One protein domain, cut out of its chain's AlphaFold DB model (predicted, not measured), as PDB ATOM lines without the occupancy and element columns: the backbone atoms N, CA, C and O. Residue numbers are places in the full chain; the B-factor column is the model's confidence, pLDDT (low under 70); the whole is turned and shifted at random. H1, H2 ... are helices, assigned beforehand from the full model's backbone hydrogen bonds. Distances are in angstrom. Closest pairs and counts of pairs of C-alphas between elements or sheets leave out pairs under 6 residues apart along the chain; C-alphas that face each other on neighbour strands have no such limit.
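AT A GLANCE: This is residues 99 to 145 of the 145 residues of the protein "RxLR effector protein" of Phytophthora agathidicida (UniProt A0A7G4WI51). A short helix, H1, folds back along part of a much longer one, H2, in a lopsided helical hairpin, with a long loop, residues 109 to 122, joining them at one end. Beyond the hairpin the far part of H2 and the tail after it, residues 135 to 145, stick out and make much of the length. The printed part has 47 residues with two named helices, H1 then H2, and no named strand; its class is all helix. The whole is loose, with a radius of gyration of the C-alphas of 13.0 A, and spans 44 by 17 by 14 A.

HOW THE PARTS SIT: H1, residues 102 to 108, touches H2, residues 123 to 140, with 5 pairs of C-alphas within 8 A. The closest C-alphas are those of Pro 102 and Val 130, 5.8 A apart. H2 touches H1 with residues 126 to 133 alone. The two form a helical hairpin and run opposite ways at a steep tilt, only just, of 35.3 degrees. In H1 and H2 every O i to N i+4 pair is within hydrogen-bond range.

IN THESE COORDINATES: H1 has 7 residues and begins at C-alpha 102 (-34.543, -10.060, 17.939); its first and last C-alphas are 9.8 A apart. H2 has 18 residues and measures 25.8 A from C-alpha 123 (-45.097, -5.007, 15.392) to C-alpha 140 (-21.374, -2.469, 25.103).

THE WHOLE: The two C-alphas farthest apart are those of Ala 119 and Thr 145, at 43.8 A. The link from H1 to H2, 14 residues, is long. Residues 135 to 145, of which 135 to 140 belong to H2, stand free; the body without them spans 26 by 16 by 14 A. The printed part has no cut and ends at Thr 145, the chain's last residue. The mean pLDDT of the printed part is 75.1, and residues 115 to 119 and 136 to 145 are under 70.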
ATOM      1  N   GLY A  99     -30.860 -10.693  27.364       83.31
ATOM      2  CA  GLY A  99     -30.030 -10.748  26.160       83.31
ATOM      3  C   GLY A  99     -30.618 -11.610  25.043       83.31
ATOM      4  O   GLY A  99     -29.873 -12.253  24.304       83.31
ATOM      5  N   LYS A 100     -31.949 -11.698  24.939       89.38
ATOM      6  CA  LYS A 100     -32.593 -12.460  23.861       89.38
ATOM      7  C   LYS A 100     -32.381 -11.772  22.512       89.38
ATOM      8  O   LYS A 100     -32.374 -10.551  22.421       89.38
ATOM      9  N   SER A 101     -32.208 -12.565  21.456       88.12
ATOM     10  CA  SER A 101     -32.035 -12.023  20.110       88.12
ATOM     11  C   SER A 101     -33.369 -11.513  19.540       88.12
ATOM     12  O   SER A 101     -34.430 -12.074  19.838       88.12
ATOM     13  N   PRO A 102     -33.345 -10.513  18.641       88.50
ATOM     14  CA  PRO A 102     -34.543 -10.060  17.939       88.50
ATOM     15  C   PRO A 102     -35.232 -11.164  17.127       88.50
ATOM     16  O   PRO A 102     -36.452 -11.158  17.005       88.50
ATOM     17  N   THR A 103     -34.485 -12.136  16.598       88.56
ATOM     18  CA  THR A 103     -35.051 -13.296  15.886       88.56
ATOM     19  C   THR A 103     -35.872 -14.185  16.818       88.56
ATOM     20  O   THR A 103     -36.979 -14.594  16.477       88.56
ATOM     21  N   TRP A 104     -35.380 -14.413  18.039       89.81
ATOM     22  CA  TRP A 104     -36.090 -15.183  19.054       89.81
ATOM     23  C   TRP A 104     -37.368 -14.474  19.513       89.81
ATOM     24  O   TRP A 104     -38.416 -15.104  19.648       89.81
ATOM     25  N   VAL A 105     -37.301 -13.153  19.716       89.38
ATOM     26  CA  VAL A 105     -38.476 -12.357  20.100       89.38
ATOM     27  C   VAL A 105     -39.523 -12.354  18.990       89.38
ATOM     28  O   VAL A 105     -40.701 -12.535  19.284       89.38
ATOM     29  N   ARG A 106     -39.112 -12.243  17.721       87.88
ATOM     30  CA  ARG A 106     -40.020 -12.333  16.567       87.88
ATOM     31  C   ARG A 106     -40.791 -13.650  16.550       87.88
ATOM     32  O   ARG A 106     -42.014 -13.635  16.442       87.88
ATOM     33  N   ALA A 107     -40.078 -14.764  16.732       87.94
ATOM     34  CA  ALA A 107     -40.675 -16.093  16.797       87.94
ATOM     35  C   ALA A 107     -41.639 -16.230  17.985       87.94
ATOM     36  O   ALA A 107     -42.714 -16.799  17.845       87.94
ATOM     37  N   LYS A 108     -41.311 -15.659  19.153       89.44
ATOM     38  CA  LYS A 108     -42.207 -15.675  20.323       89.44
ATOM     39  C   LYS A 108     -43.443 -14.798  20.188       89.44
ATOM     40  O   LYS A 108     -44.435 -15.067  20.861       89.44
ATOM     41  N   LEU A 109     -43.373 -13.764  19.360       86.31
ATOM     42  CA  LEU A 109     -44.506 -12.913  19.022       86.31
ATOM     43  C   LEU A 109     -45.318 -13.453  17.837       86.31
ATOM     44  O   LEU A 109     -46.303 -12.822  17.483       86.31
ATOM     45  N   ASN A 110     -44.924 -14.590  17.244       86.56
ATOM     46  CA  ASN A 110     -45.534 -15.165  16.040       86.56
ATOM     47  C   ASN A 110     -45.650 -14.161  14.877       86.56
ATOM     48  O   ASN A 110     -46.600 -14.214  14.101       86.56
ATOM     49  N   ILE A 111     -44.689 -13.239  14.749       84.06
ATOM     50  CA  ILE A 111     -44.693 -12.241  13.674       84.06
ATOM     51  C   ILE A 111     -44.138 -12.897  12.401       84.06
ATOM     52  O   ILE A 111     -42.948 -13.238  12.391       84.06
ATOM     53  N   PRO A 112     -44.934 -13.038  11.323       81.31
ATOM     54  CA  PRO A 112     -44.461 -13.665  10.096       81.31
ATOM     55  C   PRO A 112     -43.296 -12.889   9.465       81.31
ATOM     56  O   PRO A 112     -43.124 -11.676   9.665       81.31
ATOM     57  N   GLU A 113     -42.450 -13.599   8.720       75.25
ATOM     58  CA  GLU A 113     -41.408 -12.978   7.901       75.25
ATOM     59  C   GLU A 113     -42.059 -12.136   6.797       75.25
ATOM     60  O   GLU A 113     -42.918 -12.619   6.073       75.25
ATOM     61  N   GLY A 114     -41.718 -10.845   6.731       71.19
ATOM     62  CA  GLY A 114     -42.349  -9.890   5.811       71.19
ATOM     63  C   GLY A 114     -43.631  -9.213   6.312       71.19
ATOM     64  O   GLY A 114     -44.225  -8.459   5.554       71.19
ATOM     65  N   ALA A 115     -44.050  -9.426   7.568       66.94
ATOM     66  CA  ALA A 115     -45.182  -8.685   8.131       66.94
ATOM     67  C   ALA A 115     -44.963  -7.165   8.019       66.94
ATOM     68  O   ALA A 115     -43.956  -6.646   8.518       66.94
ATOM     69  N   GLU A 116     -45.906  -6.477   7.377       68.94
ATOM     70  CA  GLU A 116     -45.972  -5.018   7.338       68.94
ATOM     71  C   GLU A 116     -46.479  -4.455   8.673       68.94
ATOM     72  O   GLU A 116     -47.125  -5.147   9.466       68.94
ATOM     73  N   GLU A 117     -46.189  -3.177   8.925       63.94
ATOM     74  CA  GLU A 117     -46.504  -2.483  10.180       63.94
ATOM     75  C   GLU A 117     -48.001  -2.491  10.532       63.94
ATOM     76  O   GLU A 117     -48.363  -2.463  11.709       63.94
ATOM     77  N   THR A 118     -48.867  -2.621   9.528       62.06
ATOM     78  CA  THR A 118     -50.330  -2.664   9.656       62.06
ATOM     79  C   THR A 118     -50.881  -4.043  10.025       62.06
ATOM     80  O   THR A 118     -52.013  -4.136  10.496       62.06
ATOM     81  N   ALA A 119     -50.106  -5.119   9.853       68.06
ATOM     82  CA  ALA A 119     -50.620  -6.486   9.942       68.06
ATOM     83  C   ALA A 119     -50.620  -7.070  11.365       68.06
ATOM     84  O   ALA A 119     -51.286  -8.076  11.612       68.06
ATOM     85  N   HIS A 120     -49.869  -6.492  12.312       74.12
ATOM     86  CA  HIS A 120     -49.685  -7.112  13.626       74.12
ATOM     87  C   HIS A 120     -49.653  -6.108  14.784       74.12
ATOM     88  O   HIS A 120     -48.820  -5.204  14.833       74.12
ATOM     89  N   THR A 121     -50.497  -6.343  15.794       79.06
ATOM     90  CA  THR A 121     -50.735  -5.451  16.947       79.06
ATOM     91  C   THR A 121     -49.462  -5.075  17.712       79.06
ATOM     92  O   THR A 121     -49.348  -3.977  18.251       79.06
ATOM     93  N   PHE A 122     -48.481  -5.981  17.757       81.75
ATOM     94  CA  PHE A 122     -47.227  -5.790  18.497       81.75
ATOM     95  C   PHE A 122     -46.014  -5.474  17.615       81.75
ATOM     96  O   PHE A 122     -44.890  -5.450  18.115       81.75
ATOM     97  N   TYR A 123     -46.208  -5.234  16.316       84.12
ATOM     98  CA  TYR A 123     -45.097  -5.007  15.392       84.12
ATOM     99  C   TYR A 123     -44.280  -3.761  15.747       84.12
ATOM    100  O   TYR A 123     -43.054  -3.821  15.822       84.12
ATOM    101  N   LYS A 124     -44.954  -2.657  16.082       85.12
ATOM    102  CA  LYS A 124     -44.299  -1.414  16.512       85.12
ATOM    103  C   LYS A 124     -43.439  -1.606  17.769       85.12
ATOM    104  O   LYS A 124     -42.299  -1.157  17.823       85.12
ATOM    105  N   LEU A 125     -43.938  -2.364  18.750       84.69
ATOM    106  CA  LEU A 125     -43.174  -2.692  19.961       84.69
ATOM    107  C   LEU A 125     -41.962  -3.587  19.658       84.69
ATOM    108  O   LEU A 125     -40.916  -3.460  20.295       84.69
ATOM    109  N   TYR A 126     -42.090  -4.488  18.683       88.25
ATOM    110  CA  TYR A 126     -40.977  -5.299  18.203       88.25
ATOM    111  C   TYR A 126     -39.902  -4.449  17.508       88.25
ATOM    112  O   TYR A 126     -38.714  -4.651  17.756       88.25
ATOM    113  N   GLN A 127     -40.289  -3.466  16.690       87.75
ATOM    114  CA  GLN A 127     -39.342  -2.531  16.077       87.75
ATOM    115  C   GLN A 127     -38.570  -1.722  17.129       87.75
ATOM    116  O   GLN A 127     -37.345  -1.608  17.035       87.75
ATOM    117  N   ASP A 128     -39.258  -1.217  18.157       85.81
ATOM    118  CA  ASP A 128     -38.620  -0.519  19.279       85.81
ATOM    119  C   ASP A 128     -37.633  -1.438  20.017       85.81
ATOM    120  O   ASP A 128     -36.510  -1.038  20.336       85.81
ATOM    121  N   TYR A 129     -38.005  -2.705  20.222       87.06
ATOM    122  CA  TYR A 129     -37.115  -3.714  20.795       87.06
ATOM    123  C   TYR A 129     -35.857  -3.928  19.942       87.06
ATOM    124  O   TYR A 129     -34.748  -3.942  20.477       87.06
ATOM    125  N   VAL A 130     -36.000  -4.067  18.620       88.62
ATOM    126  CA  VAL A 130     -34.872  -4.246  17.690       88.62
ATOM    127  C   VAL A 130     -33.951  -3.026  17.718       88.62
ATOM    128  O   VAL A 130     -32.731  -3.182  17.790       88.62
ATOM    129  N   ARG A 131     -34.520  -1.815  17.722       87.56
ATOM    130  CA  ARG A 131     -33.768  -0.557  17.808       87.56
ATOM    131  C   ARG A 131     -32.957  -0.481  19.096       87.56
ATOM    132  O   ARG A 131     -31.759  -0.217  19.035       87.56
ATOM    133  N   ASN A 132     -33.572  -0.787  20.235       84.94
ATOM    134  CA  ASN A 132     -32.901  -0.785  21.535       84.94
ATOM    135  C   ASN A 132     -31.831  -1.876  21.633       84.94
ATOM    136  O   ASN A 132     -30.741  -1.627  22.139       84.94
ATOM    137  N   HIS A 133     -32.100  -3.071  21.108       83.44
ATOM    138  CA  HIS A 133     -31.137  -4.169  21.052       83.44
ATOM    139  C   HIS A 133     -29.913  -3.834  20.194       83.44
ATOM    140  O   HIS A 133     -28.780  -4.111  20.591       83.44
ATOM    141  N   ASN A 134     -30.116  -3.198  19.041       81.62
ATOM    142  CA  ASN A 134     -29.019  -2.759  18.186       81.62
ATOM    143  C   ASN A 134     -28.272  -1.568  18.802       81.62
ATOM    144  O   ASN A 134     -27.048  -1.605  18.859       81.62
ATOM    145  N   GLY A 135     -28.981  -0.580  19.358       76.25
ATOM    146  CA  GLY A 135     -28.391   0.537  20.104       76.25
ATOM    147  C   GLY A 135     -27.527   0.070  21.280       76.25
ATOM    148  O   GLY A 135     -26.403   0.527  21.452       76.25
ATOM    149  N   TYR A 136     -27.993  -0.917  22.044       62.12
ATOM    150  CA  TYR A 136     -27.247  -1.481  23.169       62.12
ATOM    151  C   TYR A 136     -25.996  -2.256  22.739       62.12
ATOM    152  O   TYR A 136     -24.979  -2.219  23.434       62.12
ATOM    153  N   LYS A 137     -26.027  -2.914  21.570       57.12
ATOM    154  CA  LYS A 137     -24.812  -3.495  20.979       57.12
ATOM    155  C   LYS A 137     -23.755  -2.422  20.705       57.12
ATOM    156  O   LYS A 137     -22.588  -2.687  20.965       57.12
ATOM    157  N   PHE A 138     -24.131  -1.216  20.275       50.00
ATOM    158  CA  PHE A 138     -23.162  -0.125  20.100       50.00
ATOM    159  C   PHE A 138     -22.559   0.349  21.432       50.00
ATOM    160  O   PHE A 138     -21.356   0.578  21.501       50.00
ATOM    161  N   TYR A 139     -23.340   0.415  22.516       49.84
ATOM    162  CA  TYR A 139     -22.829   0.874  23.817       49.84
ATOM    163  C   TYR A 139     -21.938  -0.140  24.544       49.84
ATOM    164  O   TYR A 139     -20.983   0.261  25.204       49.84
ATOM    165  N   ARG A 140     -22.205  -1.449  24.434       48.38
ATOM    166  CA  ARG A 140     -21.374  -2.469  25.103       48.38
ATOM    167  C   ARG A 140     -20.010  -2.669  24.431       48.38
ATOM    168  O   ARG A 140     -19.081  -3.126  25.089       48.38
ATOM    169  N   PHE A 141     -19.900  -2.338  23.144       46.28
ATOM    170  CA  PHE A 141     -18.681  -2.508  22.351       46.28
ATOM    171  C   PHE A 141     -18.005  -1.190  21.962       46.28
ATOM    172  O   PHE A 141     -17.019  -1.229  21.231       46.28
ATOM    173  N   SER A 142     -18.480  -0.040  22.452       37.94
ATOM    174  CA  SER A 142     -17.723   1.202  22.312       37.94
ATOM    175  C   SER A 142     -16.468   1.084  23.178       37.94
ATOM    176  O   SER A 142     -16.598   0.997  24.405       37.94
ATOM    177  N   PRO A 143     -15.258   1.058  22.593       42.59
ATOM    178  CA  PRO A 143     -14.053   1.136  23.395       42.59
ATOM    179  C   PRO A 143     -14.104   2.465  24.151       42.59
ATOM    180  O   PRO A 143     -14.437   3.502  23.575       42.59
ATOM    181  N   LYS A 144     -13.842   2.427  25.461       47.50
ATOM    182  CA  LYS A 144     -13.543   3.646  26.210       47.50
ATOM    183  C   LYS A 144     -12.209   4.150  25.662       47.50
ATOM    184  O   LYS A 144     -11.175   3.579  25.993       47.50
ATOM    185  N   THR A 145     -12.272   5.103  24.742       48.50
ATOM    186  CA  THR A 145     -11.128   5.934  24.354       48.50
ATOM    187  C   THR A 145     -10.731   6.820  25.516       48.50
ATOM    188  O   THR A 145     -11.671   7.368  26.142       48.50
TER     189      THR A 145